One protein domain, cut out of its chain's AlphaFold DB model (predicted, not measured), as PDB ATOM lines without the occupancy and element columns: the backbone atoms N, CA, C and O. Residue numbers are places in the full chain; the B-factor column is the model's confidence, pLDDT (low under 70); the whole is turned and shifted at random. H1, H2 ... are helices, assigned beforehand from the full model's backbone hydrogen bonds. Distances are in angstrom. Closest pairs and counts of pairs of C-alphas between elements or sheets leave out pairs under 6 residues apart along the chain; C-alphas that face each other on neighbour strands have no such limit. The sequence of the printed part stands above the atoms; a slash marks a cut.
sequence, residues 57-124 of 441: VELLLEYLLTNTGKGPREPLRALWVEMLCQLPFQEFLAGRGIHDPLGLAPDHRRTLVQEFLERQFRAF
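Overview. This is residues 57 to 124 of the 441 residues of an uncharacterized protein of Candidatus Riflebacteria bacterium (UniProt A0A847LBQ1). The long helix H4 has three short helices, H1, H2 and H3, set partly round it, with H2 between H1 and H3; H1 and H2 cross it and touch it. The printed part has 68 residues with four named helices, H1 to H4, and no named strand: all helix, compact, radius of gyration of the C-alphas 11.9 A, spans 33 by 31 by 19 A.

Along the chain. H4, residues 106 to 122, runs 24.3 A from C-alpha 106 at (18.279, 44.734, -6.923) to C-alpha 122 at (18.789, 28.054, -24.555). H1 is residues 57 to 67, 14.9 A; H2 75 to 84, 14.3 A; H3 87 to 95, 12.1 A.

Arrangement. H2 touches H4 with H4's residues 106 to 113 alone, closest C-alphas Trp 80 and Arg 109, 7.1 A, at a steep 58 degrees. H1 touches H4 at its residues 114 to 118 alone, closest C-alphas Val 57 and Gln 114, 6.3 A. H3 is close to H4 but not clearly touching, closest C-alphas Phe 89 and Phe 116, 7.1 A. In each helix every O i to N i+4 pair is within hydrogen-bond range.

Size, cuts and confidence. The printed part has no cut and no long link. Residues 57 to 75 have pLDDT under 70.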
ATOM      1  N   VAL A  57      24.194  37.198 -21.885       60.94
ATOM      2  CA  VAL A  57      23.024  37.757 -21.188       60.94
ATOM      3  C   VAL A  57      23.397  38.942 -20.314       60.94
ATOM      4  O   VAL A  57      22.644  39.910 -20.309       60.94
ATOM      5  N   GLU A  58      24.549  38.944 -19.643       57.38
ATOM      6  CA  GLU A  58      25.029  40.146 -18.943       57.38
ATOM      7  C   GLU A  58      25.164  41.330 -19.900       57.38
ATOM      8  O   GLU A  58      24.807  42.453 -19.559       57.38
ATOM      9  N   LEU A  59      25.602  41.049 -21.122       59.19
ATOM     10  CA  LEU A  59      25.763  42.024 -22.187       59.19
ATOM     11  C   LEU A  59      24.426  42.516 -22.747       59.19
ATOM     12  O   LEU A  59      24.235  43.717 -22.941       59.19
ATOM     13  N   LEU A  60      23.475  41.605 -22.969       62.56
ATOM     14  CA  LEU A  60      22.108  41.976 -23.324       62.56
ATOM     15  C   LEU A  60      21.467  42.811 -22.212       62.56
ATOM     16  O   LEU A  60      20.805  43.799 -22.509       62.56
ATOM     17  N   LEU A  61      21.668  42.436 -20.949       64.00
ATOM     18  CA  LEU A  61      21.185  43.186 -19.799       64.00
ATOM     19  C   LEU A  61      21.804  44.573 -19.788       64.00
ATOM     20  O   LEU A  61      21.057  45.536 -19.852       64.00
ATOM     21  N   GLU A  62      23.127  44.706 -19.816       64.31
ATOM     22  CA  GLU A  62      23.788  46.014 -19.840       64.31
ATOM     23  C   GLU A  62      23.293  46.883 -21.004       64.31
ATOM     24  O   GLU A  62      23.009  48.072 -20.846       64.31
ATOM     25  N   TYR A  63      23.085  46.282 -22.175       61.31
ATOM     26  CA  TYR A  63      22.527  46.982 -23.323       61.31
ATOM     27  C   TYR A  63      21.071  47.420 -23.090       61.31
ATOM     28  O   TYR A  63      20.716  48.566 -23.373       61.31
ATOM     29  N   LEU A  64      20.201  46.537 -22.589       60.94
ATOM     30  CA  LEU A  64      18.809  46.869 -22.257       60.94
ATOM     31  C   LEU A  64      18.761  47.968 -21.189       60.94
ATOM     32  O   LEU A  64      17.943  48.886 -21.266       60.94
ATOM     33  N   LEU A  65      19.677  47.920 -20.228       60.09
ATOM     34  CA  LEU A  65      19.813  48.901 -19.166       60.09
ATOM     35  C   LEU A  65      20.286  50.261 -19.718       60.09
ATOM     36  O   LEU A  65      19.758  51.305 -19.349       60.09
ATOM     37  N   THR A  66      21.203  50.289 -20.677       55.97
ATOM     38  CA  THR A  66      21.707  51.547 -21.258       55.97
ATOM     39  C   THR A  66      20.781  52.155 -22.324       55.97
ATOM     40  O   THR A  66      20.741  53.376 -22.472       55.97
ATOM     41  N   ASN A  67      19.980  51.349 -23.037       48.12
ATOM     42  CA  ASN A  67      19.190  51.793 -24.200       48.12
ATOM     43  C   ASN A  67      17.676  51.976 -23.976       48.12
ATOM     44  O   ASN A  67      16.956  52.309 -24.922       48.12
ATOM     45  N   THR A  68      17.160  51.833 -22.751       49.88
ATOM     46  CA  THR A  68      15.719  52.030 -22.463       49.88
ATOM     47  C   THR A  68      15.227  53.478 -22.605       49.88
ATOM     48  O   THR A  68      14.031  53.728 -22.453       49.88
ATOM     49  N   GLY A  69      16.094  54.452 -22.916       42.97
ATOM     50  CA  GLY A  69      15.709  55.851 -23.176       42.97
ATOM     51  C   GLY A  69      15.098  56.582 -21.971       42.97
ATOM     52  O   GLY A  69      14.743  57.756 -22.070       42.97
ATOM     53  N   LYS A  70      14.989  55.901 -20.830       42.50
ATOM     54  CA  LYS A  70      14.661  56.447 -19.520       42.50
ATOM     55  C   LYS A  70      16.010  56.759 -18.878       42.50
ATOM     56  O   LYS A  70      16.888  55.908 -18.889       42.50
ATOM     57  N   GLY A  71      16.208  58.000 -18.435       40.12
ATOM     58  CA  GLY A  71      17.503  58.485 -17.944       40.12
ATOM     59  C   GLY A  71      18.146  57.602 -16.856       40.12
ATOM     60  O   GLY A  71      17.500  56.695 -16.332       40.12
ATOM     61  N   PRO A  72      19.399  57.898 -16.465       39.09
ATOM     62  CA  PRO A  72      20.327  57.005 -15.748       39.09
ATOM     63  C   PRO A  72      19.923  56.559 -14.325       39.09
ATOM     64  O   PRO A  72      20.763  56.072 -13.579       39.09
ATOM     65  N   ARG A  73      18.667  56.723 -13.898       45.78
ATOM     66  CA  ARG A  73      18.266  56.569 -12.494       45.78
ATOM     67  C   ARG A  73      17.605  55.254 -12.084       45.78
ATOM     68  O   ARG A  73      17.315  55.174 -10.908       45.78
ATOM     69  N   GLU A  74      17.395  54.258 -12.958       60.84
ATOM     70  CA  GLU A  74      17.243  52.820 -12.583       60.84
ATOM     71  C   GLU A  74      16.759  51.965 -13.782       60.84
ATOM     72  O   GLU A  74      15.598  51.540 -13.848       60.84
ATOM     73  N   PRO A  75      17.619  51.665 -14.763       66.12
ATOM     74  CA  PRO A  75      17.195  50.870 -15.912       66.12
ATOM     75  C   PRO A  75      16.765  49.437 -15.557       66.12
ATOM     76  O   PRO A  75      15.876  48.874 -16.196       66.12
ATOM     77  N   LEU A  76      17.336  48.872 -14.485       71.81
ATOM     78  CA  LEU A  76      17.019  47.518 -14.017       71.81
ATOM     79  C   LEU A  76      15.603  47.443 -13.469       71.81
ATOM     80  O   LEU A  76      14.915  46.449 -13.669       71.81
ATOM     81  N   ARG A  77      15.131  48.516 -12.833       73.44
ATOM     82  CA  ARG A  77      13.754  48.603 -12.358       73.44
ATOM     83  C   ARG A  77      12.766  48.663 -13.515       73.44
ATOM     84  O   ARG A  77      11.722  48.028 -13.433       73.44
ATOM     85  N   ALA A  78      13.083  49.402 -14.579       73.25
ATOM     86  CA  ALA A  78      12.231  49.464 -15.763       73.25
ATOM     87  C   ALA A  78      12.131  48.092 -16.445       73.25
ATOM     88  O   ALA A  78      11.022  47.631 -16.696       73.25
ATOM     89  N   LEU A  79      13.267  47.423 -16.668       77.88
ATOM     90  CA  LEU A  79      13.294  46.054 -17.184       77.88
ATOM     91  C   LEU A  79      12.523  45.092 -16.270       77.88
ATOM     92  O   LEU A  79      11.690  44.341 -16.754       77.88
ATOM     93  N   TRP A  80      12.750  45.145 -14.956       85.81
ATOM     94  CA  TRP A  80      12.060  44.300 -13.978       85.81
ATOM     95  C   TRP A  80      10.540  44.454 -14.036       85.81
ATOM     96  O   TRP A  80       9.823  43.460 -14.058       85.81
ATOM     97  N   VAL A  81      10.037  45.690 -14.094       84.00
ATOM     98  CA  VAL A  81       8.593  45.951 -14.192       84.00
ATOM     99  C   VAL A  81       8.017  45.397 -15.496       84.00
ATOM    100  O   VAL A  81       6.985  44.735 -15.457       84.00
ATOM    101  N   GLU A  82       8.688  45.607 -16.629       82.94
ATOM    102  CA  GLU A  82       8.239  45.075 -17.927       82.94
ATOM    103  C   GLU A  82       8.247  43.542 -17.948       82.94
ATOM    104  O   GLU A  82       7.294  42.917 -18.420       82.94
ATOM    105  N   MET A  83       9.280  42.932 -17.359       86.25
ATOM    106  CA  MET A  83       9.385  41.488 -17.161       86.25
ATOM    107  C   MET A  83       8.244  40.957 -16.287       86.25
ATOM    108  O   MET A  83       7.638  39.947 -16.629       86.25
ATOM    109  N   LEU A  84       7.892  41.643 -15.195       89.19
ATOM    110  CA  LEU A  84       6.762  41.264 -14.341       89.19
ATOM    111  C   LEU A  84       5.411  41.334 -15.055       89.19
ATOM    112  O   LEU A  84       4.474  40.677 -14.612       89.19
ATOM    113  N   CYS A  85       5.288  42.079 -16.151       86.81
ATOM    114  CA  CYS A  85       4.089  42.064 -16.988       86.81
ATOM    115  C   CYS A  85       4.027  40.852 -17.936       86.81
ATOM    116  O   CYS A  85       2.986  40.625 -18.552       86.81
ATOM    117  N   GLN A  86       5.102  40.064 -18.055       86.50
ATOM    118  CA  GLN A  86       5.148  38.873 -18.902       86.50
ATOM    119  C   GLN A  86       4.706  37.630 -18.123       86.50
ATOM    120  O   GLN A  86       5.363  37.222 -17.164       86.50
ATOM    121  N   LEU A  87       3.640  36.969 -18.585       89.31
ATOM    122  CA  LEU A  87       3.143  35.723 -17.983       89.31
ATOM    123  C   LEU A  87       4.240  34.644 -17.834       89.31
ATOM    124  O   LEU A  87       4.372  34.110 -16.735       89.31
ATOM    125  N   PRO A  88       5.104  34.375 -18.840       90.38
ATOM    126  CA  PRO A  88       6.167  33.377 -18.686       90.38
ATOM    127  C   PRO A  88       7.155  33.693 -17.554       90.38
ATOM    128  O   PRO A  88       7.704  32.784 -16.933       90.38
ATOM    129  N   PHE A  89       7.395  34.977 -17.271       92.50
ATOM    130  CA  PHE A  89       8.261  35.383 -16.167       92.50
ATOM    131  C   PHE A  89       7.553  35.258 -14.818       92.50
ATOM    132  O   PHE A  89       8.154  34.789 -13.856       92.50
ATOM    133  N   GLN A  90       6.263  35.601 -14.747       92.62
ATOM    134  CA  GLN A  90       5.449  35.371 -13.549       92.62
ATOM    135  C   GLN A  90       5.405  33.880 -13.181       92.62
ATOM    136  O   GLN A  90       5.608  33.529 -12.020       92.62
ATOM    137  N   GLU A  91       5.214  32.998 -14.164       93.44
ATOM    138  CA  GLU A  91       5.247  31.542 -13.974       93.44
ATOM    139  C   GLU A  91       6.625  31.054 -13.511       93.44
ATOM    140  O   GLU A  91       6.720  30.200 -12.628       93.44
ATOM    141  N   PHE A  92       7.705  31.622 -14.061       94.94
ATOM    142  CA  PHE A  92       9.068  31.344 -13.609       94.94
ATOM    143  C   PHE A  92       9.278  31.729 -12.136       94.94
ATOM    144  O   PHE A  92       9.803  30.920 -11.370       94.94
ATOM    145  N   LEU A  93       8.834  32.921 -11.727       95.94
ATOM    146  CA  LEU A  93       8.929  33.388 -10.340       95.94
ATOM    147  C   LEU A  93       8.084  32.528  -9.392       95.94
ATOM    148  O   LEU A  93       8.574  32.103  -8.345       95.94
ATOM    149  N   ALA A  94       6.851  32.197  -9.784       94.12
ATOM    150  CA  ALA A  94       5.975  31.317  -9.015       94.12
ATOM    151  C   ALA A  94       6.588  29.916  -8.846       94.12
ATOM    152  O   ALA A  94       6.593  29.375  -7.741       94.12
ATOM    153  N   GLY A  95       7.188  29.360  -9.903       95.25
ATOM    154  CA  GLY A  95       7.910  28.085  -9.856       95.25
ATOM    155  C   GLY A  95       9.159  28.103  -8.965       95.25
ATOM    156  O   GLY A  95       9.610  27.048  -8.527       95.25
ATOM    157  N   ARG A  96       9.701  29.290  -8.662       95.19
ATOM    158  CA  ARG A  96      10.782  29.507  -7.683       95.19
ATOM    159  C   ARG A  96      10.267  29.794  -6.264       95.19
ATOM    160  O   ARG A  96      11.080  30.036  -5.378       95.19
ATOM    161  N   GLY A  97       8.951  29.779  -6.036       95.56
ATOM    162  CA  GLY A  97       8.346  30.106  -4.739       95.56
ATOM    163  C   GLY A  97       8.401  31.597  -4.387       95.56
ATOM    164  O   GLY A  97       8.326  31.962  -3.215       95.56
ATOM    165  N   ILE A  98       8.567  32.474  -5.381       94.44
ATOM    166  CA  ILE A  98       8.641  33.922  -5.177       94.44
ATOM    167  C   ILE A  98       7.230  34.502  -5.278       94.44
ATOM    168  O   ILE A  98       6.669  34.615  -6.366       94.44
ATOM    169  N   HIS A  99       6.666  34.887  -4.131       88.62
ATOM    170  CA  HIS A  99       5.308  35.439  -4.035       88.62
ATOM    171  C   HIS A  99       5.266  36.971  -3.910       88.62
ATOM    172  O   HIS A  99       4.269  37.578  -4.291       88.62
ATOM    173  N   ASP A 100       6.351  37.596  -3.438       90.50
ATOM    174  CA  ASP A 100       6.522  39.055  -3.420       90.50
ATOM    175  C   ASP A 100       7.749  39.470  -4.253       90.50
ATOM    176  O   ASP A 100       8.852  39.652  -3.728       90.50
ATOM    177  N   PRO A 101       7.589  39.615  -5.578       87.69
ATOM    178  CA  PRO A 101       8.686  40.017  -6.451       87.69
ATOM    179  C   PRO A 101       9.079  41.498  -6.310       87.69
ATOM    180  O   PRO A 101      10.144  41.893  -6.790       87.69
ATOM    181  N   LEU A 102       8.252  42.342  -5.680       88.12
ATOM    182  CA  LEU A 102       8.552  43.768  -5.509       88.12
ATOM    183  C   LEU A 102       9.465  44.021  -4.302       88.12
ATOM    184  O   LEU A 102      10.223  44.993  -4.322       88.12
ATOM    185  N   GLY A 103       9.454  43.134  -3.304       87.88
ATOM    186  CA  GLY A 103      10.328  43.191  -2.127       87.88
ATOM    187  C   GLY A 103      11.777  42.732  -2.351       87.88
ATOM    188  O   GLY A 103      12.620  42.914  -1.476       87.88
ATOM    189  N   LEU A 104      12.108  42.157  -3.514       89.94
ATOM    190  CA  LEU A 104      13.446  41.606  -3.778       89.94
ATOM    191  C   LEU A 104      14.529  42.689  -3.878       89.94
ATOM    192  O   LEU A 104      14.288  43.750  -4.452       89.94
ATOM    193  N   ALA A 105      15.742  42.397  -3.405       89.69
ATOM    194  CA  ALA A 105      16.907  43.267  -3.582       89.69
ATOM    195  C   ALA A 105      17.315  43.388  -5.072       89.69
ATOM    196  O   ALA A 105      17.124  42.426  -5.821       89.69
ATOM    197  N   PRO A 106      17.900  44.522  -5.520       84.00
ATOM    198  CA  PRO A 106      18.279  44.734  -6.923       84.00
ATOM    199  C   PRO A 106      19.147  43.623  -7.529       84.00
ATOM    200  O   PRO A 106      18.844  43.160  -8.626       84.00
ATOM    201  N   ASP A 107      20.155  43.137  -6.807       85.88
ATOM    202  CA  ASP A 107      21.039  42.074  -7.306       85.88
ATOM    203  C   ASP A 107      20.285  40.757  -7.507       85.88
ATOM    204  O   ASP A 107      20.439  40.095  -8.529       85.88
ATOM    205  N   HIS A 108      19.369  40.424  -6.593       89.62
ATOM    206  CA  HIS A 108      18.520  39.241  -6.729       89.62
ATOM    207  C   HIS A 108      17.600  39.368  -7.957       89.62
ATOM    208  O   HIS A 108      17.445  38.419  -8.726       89.62
ATOM    209  N   ARG A 109      17.034  40.558  -8.204       88.62
ATOM    210  CA  ARG A 109      16.243  40.824  -9.418       88.62
ATOM    211  C   ARG A 109      17.075  40.607 -10.680       88.62
ATOM    212  O   ARG A 109      16.601  39.950 -11.602       88.62
ATOM    213  N   ARG A 110      18.311  41.123 -10.713       85.19
ATOM    214  CA  ARG A 110      19.241  40.934 -11.837       85.19
ATOM    215  C   ARG A 110      19.491  39.450 -12.098       85.19
ATOM    216  O   ARG A 110      19.298  39.017 -13.231       85.19
ATOM    217  N   THR A 111      19.827  38.680 -11.064       88.69
ATOM    218  CA  THR A 111      20.063  37.232 -11.175       88.69
ATOM    219  C   THR A 111      18.841  36.493 -11.717       88.69
ATOM    220  O   THR A 111      18.969  35.701 -12.642       88.69
ATOM    221  N   LEU A 112      17.638  36.783 -11.214       91.94
ATOM    222  CA  LEU A 112      16.415  36.117 -11.681       91.94
ATOM    223  C   LEU A 112      16.086  36.440 -13.139       91.94
ATOM    224  O   LEU A 112      15.653  35.556 -13.876       91.94
ATOM    225  N   VAL A 113      16.284  37.692 -13.564       88.44
ATOM    226  CA  VAL A 113      16.119  38.056 -14.976       88.44
ATOM    227  C   VAL A 113      17.153  37.322 -15.822       88.44
ATOM    228  O   VAL A 113      16.783  36.738 -16.834       88.44
ATOM    229  N   GLN A 114      18.419  37.301 -15.405       87.12
ATOM    230  CA  GLN A 114      19.476  36.588 -16.117       87.12
ATOM    231  C   GLN A 114      19.149  35.098 -16.280       87.12
ATOM    232  O   GLN A 114      19.086  34.617 -17.409       87.12
ATOM    233  N   GLU A 115      18.846  34.392 -15.188       91.44
ATOM    234  CA  GLU A 115      18.480  32.971 -15.218       91.44
ATOM    235  C   GLU A 115      17.270  32.702 -16.123       91.44
ATOM    236  O   GLU A 115      17.230  31.711 -16.859       91.44
ATOM    237  N   PHE A 116      16.267  33.583 -16.078       92.12
ATOM    238  CA  PHE A 116      15.104  33.471 -16.944       92.12
ATOM    239  C   PHE A 116      15.487  33.619 -18.420       92.12
ATOM    240  O   PHE A 116      15.111  32.768 -19.226       92.12
ATOM    241  N   LEU A 117      16.237  34.663 -18.783       88.06
ATOM    242  CA  LEU A 117      16.645  34.912 -20.168       88.06
ATOM    243  C   LEU A 117      17.532  33.790 -20.704       88.06
ATOM    244  O   LEU A 117      17.295  33.313 -21.813       88.06
ATOM    245  N   GLU A 118      18.486  33.310 -19.907       90.19
ATOM    246  CA  GLU A 118      19.312  32.151 -20.250       90.19
ATOM    247  C   GLU A 118      18.443  30.927 -20.550       90.19
ATOM    248  O   GLU A 118      18.593  30.299 -21.600       90.19
ATOM    249  N   ARG A 119      17.472  30.615 -19.682       91.25
ATOM    250  CA  ARG A 119      16.543  29.497 -19.900       91.25
ATOM    251  C   ARG A 119      15.723  29.667 -21.182       91.25
ATOM    252  O   ARG A 119      15.533  28.689 -21.906       91.25
ATOM    253  N   GLN A 120      15.229  30.872 -21.459       90.69
ATOM    254  CA  GLN A 120      14.427  31.144 -22.656       90.69
ATOM    255  C   GLN A 120      15.263  31.058 -23.937       90.69
ATOM    256  O   GLN A 120      14.813  30.476 -24.922       90.69
ATOM    257  N   PHE A 121      16.485  31.590 -23.940       89.81
ATOM    258  CA  PHE A 121      17.337  31.583 -25.129       89.81
ATOM    259  C   PHE A 121      17.966  30.222 -25.402       89.81
ATOM    260  O   PHE A 121      18.016  29.820 -26.562       89.81
ATOM    261  N   ARG A 122      18.323  29.443 -24.375       92.12
ATOM    262  CA  ARG A 122      18.789  28.054 -24.555       92.12
ATOM    263  C   ARG A 122      17.751  27.150 -25.222       92.12
ATOM    264  O   ARG A 122      18.108  26.152 -25.839       92.12
ATOM    265  N   ALA A 123      16.464  27.506 -25.192       90.75
ATOM    266  CA  ALA A 123      15.443  26.788 -25.957       90.75
ATOM    267  C   ALA A 123      15.667  26.849 -27.486       90.75
ATOM    268  O   ALA A 123      15.059  26.065 -28.219       90.75
ATOM    269  N   PHE A 124      16.522  27.758 -27.967       92.50
ATOM    270  CA  PHE A 124      16.908  27.898 -29.371       92.50
ATOM    271  C   PHE A 124      18.231  27.196 -29.721       92.50
ATOM    272  O   PHE A 124      18.623  27.236 -30.885       92.50
TER     273      PHE A 124